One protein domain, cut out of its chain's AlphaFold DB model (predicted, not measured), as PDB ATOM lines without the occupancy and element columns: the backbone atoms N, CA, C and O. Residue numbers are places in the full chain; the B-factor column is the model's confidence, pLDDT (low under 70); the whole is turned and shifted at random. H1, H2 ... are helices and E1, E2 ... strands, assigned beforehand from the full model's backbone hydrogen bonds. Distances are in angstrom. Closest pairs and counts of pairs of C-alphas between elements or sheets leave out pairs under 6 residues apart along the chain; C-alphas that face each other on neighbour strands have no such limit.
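What this domain is: This is residues 5 to 112 of the 117 residues of an uncharacterized protein of Halomonas salicampi (UniProt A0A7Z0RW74). One strongly twisted sheet of five strands has helices H1 and H2 packed over one of its faces, and a thin tail, residues 96 to 112 with H3 near its end, sticks out far from this compact body. The printed part has 108 residues in the order H1 E1 E2 E3 E4 E5 H2 H3, mixed helices and strands, with sheet order E1 E2 E3 E4 E5, antiparallel throughout. The whole is loose, with a radius of gyration of the C-alphas of 18.0 A and spans of 67 by 30 by 23 A.

Where its parts are: Find C-alpha 5 at (171.878, 178.240, 283.172), where H1 begins and runs to residue 14. Next read E1, residues 22 to 27, E2, 30 to 36, E3, 39 to 45 and 19.7 A long, E4, 55 to 59, and E5, 64 to 68. H2, residues 74 to 87, is 20.1 A long; H3, 102 to 110, ends at C-alpha (147.825, 214.047, 269.907).

How they stand to each other: The strands form a meander, each the antiparallel neighbour of the one before; look for N 24 and O 33 at 2.8 A between E1 and E2, N 34 and O 41 at 3.0 A between E2 and E3, N 44 and O 56 at 2.8 A between E3 and E4, and N 57 and O 66 at 2.9 A between E4 and E5. H1 and H2 are on the same face, making two layers, helices over a sheet, at heights of 8.9 A and 6.5 A. H1 touches H2, and H2 does so with its residues 74 to 79 alone; their closest C-alphas, of Gly 5 and Gly 75, are 3.8 A apart. In H1, H2 and H3 every O i to N i+4 pair is within hydrogen-bond range.

The domain as a whole: The C-alphas of Asp 50 and Ser 110, the two farthest apart, are 67.4 A apart. The printed part has no cut, and the link from H2 to H3 is long. Confidence is under 70 at residues 93 to 100, 105 and 108 to 112.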
ATOM      1  N   GLY A   5     171.160 179.073 282.212       94.31
ATOM      2  CA  GLY A   5     171.878 178.240 283.172       94.31
ATOM      3  C   GLY A   5     172.872 179.026 284.024       94.31
ATOM      4  O   GLY A   5     172.817 178.919 285.248       94.31
ATOM      5  N   ASP A   6     173.715 179.856 283.404       94.81
ATOM      6  CA  ASP A   6     174.720 180.668 284.113       94.81
ATOM      7  C   ASP A   6     174.059 181.669 285.071       94.81
ATOM      8  O   ASP A   6     174.475 181.846 286.220       94.81
ATOM      9  N   ARG A   7     172.981 182.307 284.607       94.88
ATOM     10  CA  ARG A   7     172.211 183.272 285.397       94.88
ATOM     11  C   ARG A   7     171.535 182.608 286.589       94.88
ATOM     12  O   ARG A   7     171.653 183.105 287.708       94.88
ATOM     13  N   LEU A   8     170.871 181.473 286.367       95.88
ATOM     14  CA  LEU A   8     170.229 180.703 287.428       95.88
ATOM     15  C   LEU A   8     171.247 180.250 288.477       95.88
ATOM     16  O   LEU A   8     171.030 180.458 289.671       95.88
ATOM     17  N   GLU A   9     172.371 179.684 288.041       94.69
ATOM     18  CA  GLU A   9     173.439 179.230 288.931       94.69
ATOM     19  C   GLU A   9     173.984 180.385 289.783       94.69
ATOM     20  O   GLU A   9     174.104 180.268 291.006       94.69
ATOM     21  N   THR A  10     174.208 181.541 289.155       95.00
ATOM     22  CA  THR A  10     174.646 182.762 289.838       95.00
ATOM     23  C   THR A  10     173.652 183.186 290.917       95.00
ATOM     24  O   THR A  10     174.052 183.445 292.054       95.00
ATOM     25  N   VAL A  11     172.352 183.230 290.613       95.62
ATOM     26  CA  VAL A  11     171.315 183.612 291.589       95.62
ATOM     27  C   VAL A  11     171.245 182.607 292.742       95.62
ATOM     28  O   VAL A  11     171.177 183.016 293.903       95.62
ATOM     29  N   VAL A  12     171.320 181.303 292.460       94.69
ATOM     30  CA  VAL A  12     171.271 180.246 293.486       94.69
ATOM     31  C   VAL A  12     172.439 180.355 294.467       94.69
ATOM     32  O   VAL A  12     172.227 180.284 295.681       94.69
ATOM     33  N   PHE A  13     173.665 180.548 293.972       92.88
ATOM     34  CA  PHE A  13     174.846 180.614 294.836       92.88
ATOM     35  C   PHE A  13     175.009 181.960 295.540       92.88
ATOM     36  O   PHE A  13     175.434 181.997 296.694       92.88
ATOM     37  N   THR A  14     174.659 183.067 294.883       94.00
ATOM     38  CA  THR A  14     174.763 184.398 295.501       94.00
ATOM     39  C   THR A  14     173.607 184.701 296.447       94.00
ATOM     40  O   THR A  14     173.788 185.504 297.363       94.00
ATOM     41  N   ARG A  15     172.437 184.070 296.246       94.06
ATOM     42  CA  ARG A  15     171.181 184.331 296.973       94.06
ATOM     43  C   ARG A  15     170.796 185.810 296.976       94.06
ATOM     44  O   ARG A  15     170.300 186.339 297.971       94.06
ATOM     45  N   LYS A  16     171.082 186.495 295.871       91.06
ATOM     46  CA  LYS A  16     170.845 187.927 295.697       91.06
ATOM     47  C   LYS A  16     169.968 188.174 294.486       91.06
ATOM     48  O   LYS A  16     170.061 187.472 293.484       91.06
ATOM     49  N   ASN A  17     169.179 189.234 294.588       93.38
ATOM     50  CA  ASN A  17     168.448 189.783 293.459       93.38
ATOM     51  C   ASN A  17     169.381 190.699 292.665       93.38
ATOM     52  O   ASN A  17     170.203 191.412 293.248       93.38
ATOM     53  N   GLY A  18     169.250 190.692 291.345       90.19
ATOM     54  CA  GLY A  18     170.029 191.558 290.471       90.19
ATOM     55  C   GLY A  18     169.790 191.251 289.001       90.19
ATOM     56  O   GLY A  18     168.787 190.650 288.630       90.19
ATOM     57  N   ASN A  19     170.749 191.627 288.161       90.12
ATOM     58  CA  ASN A  19     170.626 191.513 286.705       90.12
ATOM     59  C   ASN A  19     170.442 190.062 286.223       90.12
ATOM     60  O   ASN A  19     169.808 189.813 285.198       90.12
ATOM     61  N   HIS A  20     170.969 189.089 286.968       91.75
ATOM     62  CA  HIS A  20     170.859 187.679 286.603       91.75
ATOM     63  C   HIS A  20     169.477 187.089 286.929       91.75
ATOM     64  O   HIS A  20     169.076 186.134 286.270       91.75
ATOM     65  N   GLY A  21     168.723 187.674 287.865       93.44
ATOM     66  CA  GLY A  21     167.404 187.198 288.281       93.44
ATOM     67  C   GLY A  21     167.081 187.520 289.742       93.44
ATOM     68  O   GLY A  21     167.762 188.316 290.394       93.44
ATOM     69  N   GLU A  22     166.036 186.880 290.260       96.31
ATOM     70  CA  GLU A  22     165.532 187.052 291.624       96.31
ATOM     71  C   GLU A  22     165.665 185.748 292.414       96.31
ATOM     72  O   GLU A  22     165.267 184.676 291.952       96.31
ATOM     73  N   TYR A  23     166.187 185.838 293.633       97.12
ATOM     74  CA  TYR A  23     166.155 184.758 294.607       97.12
ATOM     75  C   TYR A  23     164.865 184.867 295.425       97.12
ATOM     76  O   TYR A  23     164.663 185.831 296.162       97.12
ATOM     77  N   LEU A  24     163.985 183.876 295.296       96.25
ATOM     78  CA  LEU A  24     162.651 183.884 295.906       96.25
ATOM     79  C   LEU A  24     162.594 183.152 297.256       96.25
ATOM     80  O   LEU A  24     161.573 183.206 297.935       96.25
ATOM     81  N   GLY A  25     163.681 182.492 297.667       94.69
ATOM     82  CA  GLY A  25     163.787 181.815 298.959       94.69
ATOM     83  C   GLY A  25     164.003 180.308 298.839       94.69
ATOM     84  O   GLY A  25     164.572 179.821 297.863       94.69
ATOM     85  N   THR A  26     163.574 179.575 299.864       94.81
ATOM     86  CA  THR A  26     163.689 178.111 299.969       94.81
ATOM     87  C   THR A  26     162.374 177.513 300.456       94.81
ATOM     88  O   THR A  26     161.670 178.148 301.239       94.81
ATOM     89  N   GLU A  27     162.087 176.268 300.083       93.06
ATOM     90  CA  GLU A  27     160.926 175.504 300.563       93.06
ATOM     91  C   GLU A  27     161.403 174.172 301.178       93.06
ATOM     92  O   GLU A  27     162.525 173.739 300.900       93.06
ATOM     93  N   PRO A  28     160.593 173.476 301.997       91.19
ATOM     94  CA  PRO A  28     160.933 172.131 302.458       91.19
ATOM     95  C   PRO A  28     161.254 171.197 301.279       91.19
ATOM     96  O   PRO A  28     160.438 171.008 300.382       91.19
ATOM     97  N   GLY A  29     162.462 170.627 301.265       88.62
ATOM     98  CA  GLY A  29     162.931 169.758 300.175       88.62
ATOM     99  C   GLY A  29     163.358 170.484 298.890       88.62
ATOM    100  O   GLY A  29     163.719 169.820 297.919       88.62
ATOM    101  N   VAL A  30     163.360 171.822 298.868       94.19
ATOM    102  CA  VAL A  30     163.825 172.647 297.743       94.19
ATOM    103  C   VAL A  30     164.968 173.536 298.217       94.19
ATOM    104  O   VAL A  30     164.804 174.389 299.088       94.19
ATOM    105  N   PHE A  31     166.141 173.346 297.620       93.88
ATOM    106  CA  PHE A  31     167.353 174.082 297.965       93.88
ATOM    107  C   PHE A  31     167.231 175.579 297.664       93.88
ATOM    108  O   PHE A  31     167.723 176.395 298.440       93.88
ATOM    109  N   ALA A  32     166.592 175.938 296.549       96.12
ATOM    110  CA  ALA A  32     166.346 177.324 296.168       96.12
ATOM    111  C   ALA A  32     165.150 177.438 295.217       96.12
ATOM    112  O   ALA A  32     164.949 176.587 294.349       96.12
ATOM    113  N   VAL A  33     164.399 178.527 295.351       97.31
ATOM    114  CA  VAL A  33     163.417 178.985 294.368       97.31
ATOM    115  C   VAL A  33     163.950 180.271 293.753       97.31
ATOM    116  O   VAL A  33     164.329 181.198 294.470       97.31
ATOM    117  N   VAL A  34     164.016 180.322 292.428       97.00
ATOM    118  CA  VAL A  34     164.627 181.432 291.691       97.00
ATOM    119  C   VAL A  34     163.786 181.809 290.486       97.00
ATOM    120  O   VAL A  34     163.114 180.962 289.900       97.00
ATOM    121  N   ARG A  35     163.837 183.083 290.102       95.88
ATOM    122  CA  ARG A  35     163.193 183.590 288.893       95.88
ATOM    123  C   ARG A  35     164.223 184.188 287.950       95.88
ATOM    124  O   ARG A  35     164.981 185.072 288.337       95.88
ATOM    125  N   VAL A  36     164.227 183.720 286.706       94.25
ATOM    126  CA  VAL A  36     165.113 184.190 285.634       94.25
ATOM    127  C   VAL A  36     164.261 184.419 284.391       94.25
ATOM    128  O   VAL A  36     163.506 183.538 283.996       94.25
ATOM    129  N   ASP A  37     164.338 185.617 283.806       91.19
ATOM    130  CA  ASP A  37     163.529 186.035 282.644       91.19
ATOM    131  C   ASP A  37     162.021 185.777 282.809       91.19
ATOM    132  O   ASP A  37     161.324 185.298 281.915       91.19
ATOM    133  N   GLY A  38     161.514 186.077 284.009       90.69
ATOM    134  CA  GLY A  38     160.122 185.859 284.412       90.69
ATOM    135  C   GLY A  38     159.728 184.396 284.624       90.69
ATOM    136  O   GLY A  38     158.672 184.146 285.196       90.69
ATOM    137  N   GLN A  39     160.583 183.438 284.267       94.06
ATOM    138  CA  GLN A  39     160.343 182.023 284.524       94.06
ATOM    139  C   GLN A  39     160.782 181.658 285.933       94.06
ATOM    140  O   GLN A  39     161.844 182.078 286.393       94.06
ATOM    141  N   THR A  40     159.967 180.861 286.619       96.00
ATOM    142  CA  THR A  40     160.265 180.410 287.981       96.00
ATOM    143  C   THR A  40     160.795 178.983 287.954       96.00
ATOM    144  O   THR A  40     160.204 178.101 287.328       96.00
ATOM    145  N   PHE A  41     161.891 178.756 288.671       97.25
ATOM    146  CA  PHE A  41     162.548 177.465 288.787       97.25
ATOM    147  C   PHE A  41     162.677 177.048 290.248       97.25
ATOM    148  O   PHE A  41     163.007 177.860 291.118       97.25
ATOM    149  N   LYS A  42     162.464 175.758 290.504       97.81
ATOM    150  CA  LYS A  42     162.777 175.111 291.779       97.81
ATOM    151  C   LYS A  42     164.026 174.266 291.605       97.81
ATOM    152  O   LYS A  42     164.126 173.489 290.662       97.81
ATOM    153  N   VAL A  43     164.969 174.413 292.523       96.69
ATOM    154  CA  VAL A  43     166.237 173.685 292.509       96.69
ATOM    155  C   VAL A  43     166.296 172.787 293.731       96.69
ATOM    156  O   VAL A  43     166.156 173.259 294.860       96.69
ATOM    157  N   ARG A  44     166.527 171.494 293.520       95.06
ATOM    158  CA  ARG A  44     166.767 170.494 294.565       95.06
ATOM    159  C   ARG A  44     168.210 170.001 294.482       95.06
ATOM    160  O   ARG A  44     168.798 169.951 293.400       95.06
ATOM    161  N   TYR A  45     168.770 169.638 295.630       91.44
ATOM    162  CA  TYR A  45     170.139 169.141 295.766       91.44
ATOM    163  C   TYR A  45     170.141 167.813 296.519       91.44
ATOM    164  O   TYR A  45     169.388 167.662 297.480       91.44
ATOM    165  N   GLY A  46     170.986 166.872 296.096       86.75
ATOM    166  CA  GLY A  46     171.092 165.553 296.724       86.75
ATOM    167  C   GLY A  46     169.852 164.689 296.505       86.75
ATOM    168  O   GLY A  46     169.477 163.913 297.376       86.75
ATOM    169  N   VAL A  47     169.196 164.842 295.349       85.94
ATOM    170  CA  VAL A  47     167.985 164.077 294.993       85.94
ATOM    171  C   VAL A  47     168.250 162.595 294.729       85.94
ATOM    172  O   VAL A  47     167.316 161.800 294.687       85.94
ATOM    173  N   ASP A  48     169.511 162.235 294.514       83.56
ATOM    174  CA  ASP A  48     169.963 160.881 294.234       83.56
ATOM    175  C   ASP A  48     170.888 160.430 295.370       83.56
ATOM    176  O   ASP A  48     171.866 161.112 295.687       83.56
ATOM    177  N   LEU A  49     170.562 159.302 296.003       79.75
ATOM    178  CA  LEU A  49     171.329 158.758 297.126       79.75
ATOM    179  C   LEU A  49     172.681 158.197 296.674       79.75
ATOM    180  O   LEU A  49     173.650 158.267 297.430       79.75
ATOM    181  N   ASP A  50     172.762 157.710 295.434       84.69
ATOM    182  CA  ASP A  50     173.991 157.173 294.845       84.69
ATOM    183  C   ASP A  50     174.877 158.293 294.267       84.69
ATOM    184  O   ASP A  50     176.077 158.114 294.044       84.69
ATOM    185  N   ALA A  51     174.302 159.483 294.068       81.81
ATOM    186  CA  ALA A  51     174.988 160.691 293.629       81.81
ATOM    187  C   ALA A  51     174.540 161.902 294.471       81.81
ATOM    188  O   ALA A  51     173.764 162.734 293.997       81.81
ATOM    189  N   PRO A  52     175.066 162.080 295.698       82.38
ATOM    190  CA  PRO A  52     174.599 163.110 296.639       82.38
ATOM    191  C   PRO A  52     174.855 164.557 296.177       82.38
ATOM    192  O   PRO A  52     174.394 165.508 296.800       82.38
ATOM    193  N   TRP A  53     175.594 164.737 295.084       83.12
ATOM    194  CA  TRP A  53     175.821 166.009 294.392       83.12
ATOM    195  C   TRP A  53     174.876 166.225 293.199       83.12
ATOM    196  O   TRP A  53     175.099 167.138 292.406       83.12
ATOM    197  N   CYS A  54     173.874 165.363 293.022       91.19
ATOM    198  CA  CYS A  54     172.910 165.455 291.939       91.19
ATOM    199  C   CYS A  54     171.973 166.644 292.156       91.19
ATOM    200  O   CYS A  54     171.338 166.786 293.206       91.19
ATOM    201  N   TRP A  55     171.898 167.484 291.133       93.75
ATOM    202  CA  TRP A  55     170.977 168.602 291.043       93.75
ATOM    203  C   TRP A  55     169.733 168.183 290.273       93.75
ATOM    204  O   TRP A  55     169.833 167.503 289.251       93.75
ATOM    205  N   GLU A  56     168.573 168.653 290.710       95.69
ATOM    206  CA  GLU A  56     167.343 168.622 289.922       95.69
ATOM    207  C   GLU A  56     166.799 170.039 289.815       95.69
ATOM    208  O   GLU A  56     166.648 170.734 290.818       95.69
ATOM    209  N   VAL A  57     166.530 170.464 288.588       97.06
ATOM    210  CA  VAL A  57     165.940 171.763 288.284       97.06
ATOM    211  C   VAL A  57     164.575 171.504 287.685       97.06
ATOM    212  O   VAL A  57     164.461 170.737 286.733       97.06
ATOM    213  N   GLU A  58     163.556 172.138 288.239       97.50
ATOM    214  CA  GLU A  58     162.170 172.052 287.798       97.50
ATOM    215  C   GLU A  58     161.702 173.429 287.336       97.50
ATOM    216  O   GLU A  58     161.908 174.427 288.029       97.50
ATOM    217  N   HIS A  59     161.069 173.485 286.171       96.94
ATOM    218  CA  HIS A  59     160.418 174.678 285.657       96.94
ATOM    219  C   HIS A  59     158.967 174.685 286.132       96.94
ATOM    220  O   HIS A  59     158.183 173.815 285.754       96.94
ATOM    221  N   VAL A  60     158.610 175.667 286.960       95.56
ATOM    222  CA  VAL A  60     157.353 175.642 287.722       95.56
ATOM    223  C   VAL A  60     156.125 175.700 286.818       95.56
ATOM    224  O   VAL A  60     155.172 174.969 287.057       95.56
ATOM    225  N   ALA A  61     156.139 176.533 285.774       93.19
ATOM    226  CA  ALA A  61     154.959 176.717 284.929       93.19
ATOM    227  C   ALA A  61     154.631 175.471 284.089       93.19
ATOM    228  O   ALA A  61     153.461 175.166 283.875       93.19
ATOM    229  N   SER A  62     155.650 174.728 283.642       93.69
ATOM    230  CA  SER A  62     155.450 173.530 282.815       93.69
ATOM    231  C   SER A  62     155.494 172.212 283.593       93.69
ATOM    232  O   SER A  62     155.159 171.172 283.031       93.69
ATOM    233  N   GLY A  63     155.967 172.215 284.843       94.38
ATOM    234  CA  GLY A  63     156.195 171.007 285.646       94.38
ATOM    235  C   GLY A  63     157.322 170.101 285.129       94.38
ATOM    236  O   GLY A  63     157.512 168.997 285.638       94.38
ATOM    237  N   LEU A  64     158.076 170.529 284.109       96.12
ATOM    238  CA  LEU A  64     159.197 169.757 283.568       96.12
ATOM    239  C   LEU A  64     160.412 169.870 284.482       96.12
ATOM    240  O   LEU A  64     160.700 170.946 285.002       96.12
ATOM    241  N   ALA A  65     161.183 168.789 284.590       96.12
ATOM    242  CA  ALA A  65     162.422 168.775 285.352       96.12
ATOM    243  C   ALA A  65     163.586 168.155 284.570       96.12
ATOM    244  O   ALA A  65     163.401 167.279 283.722       96.12
ATOM    245  N   ALA A  66     164.801 168.604 284.874       95.88
ATOM    246  CA  ALA A  66     166.038 168.034 284.362       95.88
ATOM    247  C   ALA A  66     167.058 167.862 285.487       95.88
ATOM    248  O   ALA A  66     167.150 168.680 286.402       95.88
ATOM    249  N   ARG A  67     167.861 166.800 285.383       93.94
ATOM    250  CA  ARG A  67     168.886 166.459 286.372       93.94
ATOM    251  C   ARG A  67     170.299 166.710 285.863       93.94
ATOM    252  O   ARG A  67     170.568 166.638 284.658       93.94
ATOM    253  N   GLY A  68     171.202 166.978 286.799       92.06
ATOM    254  CA  GLY A  68     172.643 167.080 286.597       92.06
ATOM    255  C   GLY A  68     173.376 166.291 287.674       92.06
ATOM    256  O   GLY A  68     173.472 166.745 288.808       92.06
ATOM    257  N   CYS A  69     173.905 165.116 287.328       87.44
ATOM    258  CA  CYS A  69     174.516 164.193 288.293       87.44
ATOM    259  C   CYS A  69     175.995 164.491 288.589       87.44
ATOM    260  O   CYS A  69     176.697 163.641 289.135       87.44
ATOM    261  N   LYS A  70     176.497 165.674 288.223       86.56
ATOM    262  CA  LYS A  70     177.821 166.153 288.630       86.56
ATOM    263  C   LYS A  70     177.666 167.391 289.492       86.56
ATOM    264  O   LYS A  70     176.758 168.192 289.300       86.56
ATOM    265  N   ARG A  71     178.633 167.582 290.386       82.12
ATOM    266  CA  ARG A  71     178.681 168.714 291.318       82.12
ATOM    267  C   ARG A  71     178.480 170.082 290.652       82.12
ATOM    268  O   ARG A  71     177.869 170.945 291.268       82.12
ATOM    269  N   TRP A  72     178.961 170.252 289.423       86.88
ATOM    270  CA  TRP A  72     178.962 171.518 288.679       86.88
ATOM    271  C   TRP A  72     177.964 171.535 287.507       86.88
ATOM    272  O   TRP A  72     178.088 172.349 286.602       86.88
ATOM    273  N   ASP A  73     177.000 170.609 287.480       91.62
ATOM    274  CA  ASP A  73     176.064 170.467 286.354       91.62
ATOM    275  C   ASP A  73     174.773 171.288 286.523       91.62
ATOM    276  O   ASP A  73     173.864 171.136 285.707       91.62
ATOM    277  N   LEU A  74     174.652 172.152 287.539       94.00
ATOM    278  CA  LEU A  74     173.427 172.928 287.782       94.00
ATOM    279  C   LEU A  74     173.070 173.818 286.580       94.00
ATOM    280  O   LEU A  74     171.950 173.734 286.060       94.00
ATOM    281  N   GLY A  75     174.027 174.610 286.087       93.94
ATOM    282  CA  GLY A  75     173.834 175.423 284.883       93.94
ATOM    283  C   GLY A  75     173.482 174.574 283.652       93.94
ATOM    284  O   GLY A  75     172.528 174.866 282.933       93.94
ATOM    285  N   MET A  76     174.171 173.444 283.459       93.88
ATOM    286  CA  MET A  76     173.933 172.536 282.326       93.88
ATOM    287  C   MET A  76     172.565 171.841 282.382       93.88
ATOM    288  O   MET A  76     171.922 171.656 281.346       93.88
ATOM    289  N   ALA A  77     172.106 171.439 283.568       94.62
ATOM    290  CA  ALA A  77     170.777 170.869 283.771       94.62
ATOM    291  C   ALA A  77     169.692 171.902 283.450       94.62
ATOM    292  O   ALA A  77     168.743 171.591 282.728       94.62
ATOM    293  N   THR A  78     169.889 173.140 283.902       96.06
ATOM    294  CA  THR A  78     169.000 174.274 283.619       96.06
ATOM    295  C   THR A  78     168.924 174.579 282.125       96.06
ATOM    296  O   THR A  78     167.840 174.768 281.580       96.06
ATOM    297  N   GLU A  79     170.054 174.577 281.425       95.19
ATOM    298  CA  GLU A  79     170.106 174.828 279.983       95.19
ATOM    299  C   GLU A  79     169.387 173.723 279.188       95.19
ATOM    300  O   GLU A  79     168.600 174.000 278.277       95.19
ATOM    301  N   ARG A  80     169.584 172.449 279.562       94.81
ATOM    302  CA  ARG A  80     168.839 171.323 278.970       94.81
ATOM    303  C   ARG A  80     167.337 171.455 279.205       94.81
ATOM    304  O   ARG A  80     166.564 171.247 278.270       94.81
ATOM    305  N   LEU A  81     166.940 171.808 280.428       96.56
ATOM    306  CA  LEU A  81     165.543 172.038 280.782       96.56
ATOM    307  C   LEU A  81     164.943 173.172 279.954       96.56
ATOM    308  O   LEU A  81     163.887 172.997 279.362       96.56
ATOM    309  N   THR A  82     165.639 174.301 279.857       94.81
ATOM    310  CA  THR A  82     165.192 175.484 279.112       94.81
ATOM    311  C   THR A  82     164.899 175.128 277.657       94.81
ATOM    312  O   THR A  82     163.815 175.407 277.148       94.81
ATOM    313  N   ARG A  83     165.816 174.405 277.001       94.69
ATOM    314  CA  ARG A  83     165.614 173.923 275.624       94.69
ATOM    315  C   ARG A  83     164.418 172.983 275.500       94.69
ATOM    316  O   ARG A  83     163.730 173.020 274.484       94.69
ATOM    317  N   LEU A  84     164.175 172.132 276.497       95.00
ATOM    318  CA  LEU A  84     163.016 171.240 276.518       95.00
ATOM    319  C   LEU A  84     161.706 172.027 276.672       95.00
ATOM    320  O   LEU A  84     160.785 171.808 275.889       95.00
ATOM    321  N   VAL A  85     161.638 172.957 277.627       94.75
ATOM    322  CA  VAL A  85     160.462 173.808 277.880       94.75
ATOM    323  C   VAL A  85     160.114 174.630 276.638       94.75
ATOM    324  O   VAL A  85     158.964 174.628 276.203       94.75
ATOM    325  N   MET A  86     161.111 175.265 276.015       93.00
ATOM    326  CA  MET A  86     160.920 176.036 274.782       93.00
ATOM    327  C   MET A  86     160.406 175.165 273.632       93.00
ATOM    328  O   MET A  86     159.497 175.570 272.913       93.00
ATOM    329  N   ARG A  87     160.930 173.940 273.472       93.00
ATOM    330  CA  ARG A  87     160.442 172.994 272.452       93.00
ATOM    331  C   ARG A  87     158.993 172.563 272.673       93.00
ATOM    332  O   ARG A  87     158.322 172.242 271.702       93.00
ATOM    333  N   GLN A  88     158.526 172.539 273.920       91.94
ATOM    334  CA  GLN A  88     157.136 172.219 274.255       91.94
ATOM    335  C   GLN A  88     156.202 173.436 274.184       91.94
ATOM    336  O   GLN A  88     155.009 173.290 274.429       91.94
ATOM    337  N   GLY A  89     156.717 174.631 273.866       88.69
ATOM    338  CA  GLY A  89     155.917 175.856 273.813       88.69
ATOM    339  C   GLY A  89     155.409 176.326 275.180       88.69
ATOM    340  O   GLY A  89     154.560 177.203 275.235       88.69
ATOM    341  N   ALA A  90     155.930 175.768 276.277       89.12
ATOM    342  CA  ALA A  90     155.519 176.108 277.641       89.12
ATOM    343  C   ALA A  90     156.340 177.267 278.242       89.12
ATOM    344  O   ALA A  90     156.287 177.515 279.444       89.12
ATOM    345  N   TRP A  91     157.154 177.926 277.415       90.00
ATOM    346  CA  TRP A  91     157.908 179.112 277.795       90.00
ATOM    347  C   TRP A  91     157.079 180.350 277.466       90.00
ATOM    348  O   TRP A  91     157.022 180.770 276.309       90.00
ATOM    349  N   GLU A  92     156.445 180.937 278.474       81.88
ATOM    350  CA  GLU A  92     155.702 182.182 278.295       81.88
ATOM    351  C   GLU A  92     156.649 183.372 278.456       81.88
ATOM    352  O   GLU A  92     157.273 183.511 279.509       81.88
ATOM    353  N   PRO A  93     156.804 184.251 277.453       68.50
ATOM    354  CA  PRO A  93     157.588 185.465 277.622       68.50
ATOM    355  C   PRO A  93     157.032 186.289 278.787       68.50
ATOM    356  O   PRO A  93     155.824 186.452 278.922       68.50
ATOM    357  N   SER A  94     157.913 186.875 279.596       63.44
ATOM    358  CA  SER A  94     157.515 187.737 280.718       63.44
ATOM    359  C   SER A  94     156.847 189.049 280.290       63.44
ATOM    360  O   SER A  94     156.424 189.839 281.133       63.44
ATOM    361  N   TRP A  95     156.769 189.304 278.983       57.09
ATOM    362  CA  TRP A  95     156.147 190.484 278.414       57.09
ATOM    363  C   TRP A  95     154.693 190.127 278.129       57.09
ATOM    364  O   TRP A  95     154.379 189.531 277.098       57.09
ATOM    365  N   SER A  96     153.787 190.500 279.034       48.09
ATOM    366  CA  SER A  96     152.398 190.653 278.620       48.09
ATOM    367  C   SER A  96     152.398 191.729 277.540       48.09
ATOM    368  O   SER A  96     152.804 192.862 277.813       48.09
ATOM    369  N   MET A  97     151.970 191.408 276.318       48.44
ATOM    370  CA  MET A  97     151.488 192.451 275.421       48.44
ATOM    371  C   MET A  97     150.309 193.098 276.141       48.44
ATOM    372  O   MET A  97     149.192 192.591 276.107       48.44
ATOM    373  N   THR A  98     150.562 194.185 276.862       50.62
ATOM    374  CA  THR A  98     149.491 195.088 277.239       50.62
ATOM    375  C   THR A  98     149.021 195.648 275.910       50.62
ATOM    376  O   THR A  98     149.701 196.496 275.333       50.62
ATOM    377  N   GLU A  99     147.940 195.094 275.358       55.50
ATOM    378  CA  GLU A  99     147.269 195.686 274.208       55.50
ATOM    379  C   GLU A  99     146.937 197.117 274.612       55.50
ATOM    380  O   GLU A  99     146.041 197.359 275.419       55.50
ATOM    381  N   VAL A 100     147.734 198.075 274.140       65.00
ATOM    382  CA  VAL A 100     147.433 199.484 274.340       65.00
ATOM    383  C   VAL A 100     146.151 199.718 273.549       65.00
ATOM    384  O   VAL A 100     146.180 199.560 272.324       65.00
ATOM    385  N   PRO A 101     145.020 200.058 274.198       73.06
ATOM    386  CA  PRO A 101     143.794 200.336 273.470       73.06
ATOM    387  C   PRO A 101     144.085 201.433 272.447       73.06
ATOM    388  O   PRO A 101     144.760 202.412 272.772       73.06
ATOM    389  N   MET A 102     143.590 201.280 271.217       73.00
ATOM    390  CA  MET A 102     143.851 202.224 270.118       73.00
ATOM    391  C   MET A 102     143.579 203.682 270.536       73.00
ATOM    392  O   MET A 102     144.309 204.594 270.164       73.00
ATOM    393  N   GLU A 103     142.580 203.892 271.390       74.50
ATOM    394  CA  GLU A 103     142.225 205.185 271.980       74.50
ATOM    395  C   GLU A 103     143.373 205.814 272.790       74.50
ATOM    396  O   GLU A 103     143.652 207.003 272.646       74.50
ATOM    397  N   ALA A 104     144.091 205.016 273.588       70.56
ATOM    398  CA  ALA A 104     145.237 205.467 274.376       70.56
ATOM    399  C   ALA A 104     146.460 205.773 273.494       70.56
ATOM    400  O   ALA A 104     147.176 206.745 273.740       70.56
ATOM    401  N   PHE A 105     146.672 204.996 272.426       68.06
ATOM    402  CA  PHE A 105     147.725 205.259 271.441       68.06
ATOM    403  C   PHE A 105     147.476 206.567 270.671       68.06
ATOM    404  O   PHE A 105     148.379 207.393 270.517       68.06
ATOM    405  N   LEU A 106     146.233 206.794 270.237       74.19
ATOM    406  CA  LEU A 106     145.832 208.016 269.535       74.19
ATOM    407  C   LEU A 106     145.893 209.252 270.448       74.19
ATOM    408  O   LEU A 106     146.315 210.322 270.004       74.19
ATOM    409  N   ALA A 107     145.543 209.112 271.731       71.62
ATOM    410  CA  ALA A 107     145.689 210.181 272.718       71.62
ATOM    411  C   ALA A 107     147.164 210.552 272.977       71.62
ATOM    412  O   ALA A 107     147.492 211.731 273.100       71.62
ATOM    413  N   ALA A 108     148.078 209.575 272.998       66.31
ATOM    414  CA  ALA A 108     149.509 209.840 273.157       66.31
ATOM    415  C   ALA A 108     150.113 210.577 271.944       66.31
ATOM    416  O   ALA A 108     150.924 211.489 272.121       66.31
ATOM    417  N   GLN A 109     149.677 210.244 270.717       61.03
ATOM    418  CA  GLN A 109     150.102 210.960 269.508       61.03
ATOM    419  C   GLN A 109     149.611 212.412 269.471       61.03
ATOM    420  O   GLN A 109     150.368 213.295 269.065       61.03
ATOM    421  N   SER A 110     148.375 212.683 269.906       64.62
ATOM    422  CA  SER A 110     147.825 214.047 269.907       64.62
ATOM    423  C   SER A 110     148.467 214.951 270.966       64.62
ATOM    424  O   SER A 110     148.525 216.165 270.778       64.62
ATOM    425  N   MET A 111     149.019 214.367 272.035       59.75
ATOM    426  CA  MET A 111     149.745 215.086 273.089       59.75
ATOM    427  C   MET A 111     151.246 215.279 272.812       59.75
ATOM    428  O   MET A 111     151.954 215.828 273.654       59.75
ATOM    429  N   GLY A 112     151.760 214.852 271.651       54.06
ATOM    430  CA  GLY A 112     153.171 215.039 271.283       54.06
ATOM    431  C   GLY A 112     154.162 214.247 272.147       54.06
ATOM    432  O   GLY A 112     155.368 214.498 272.095       54.06
TER     433      GLY A 112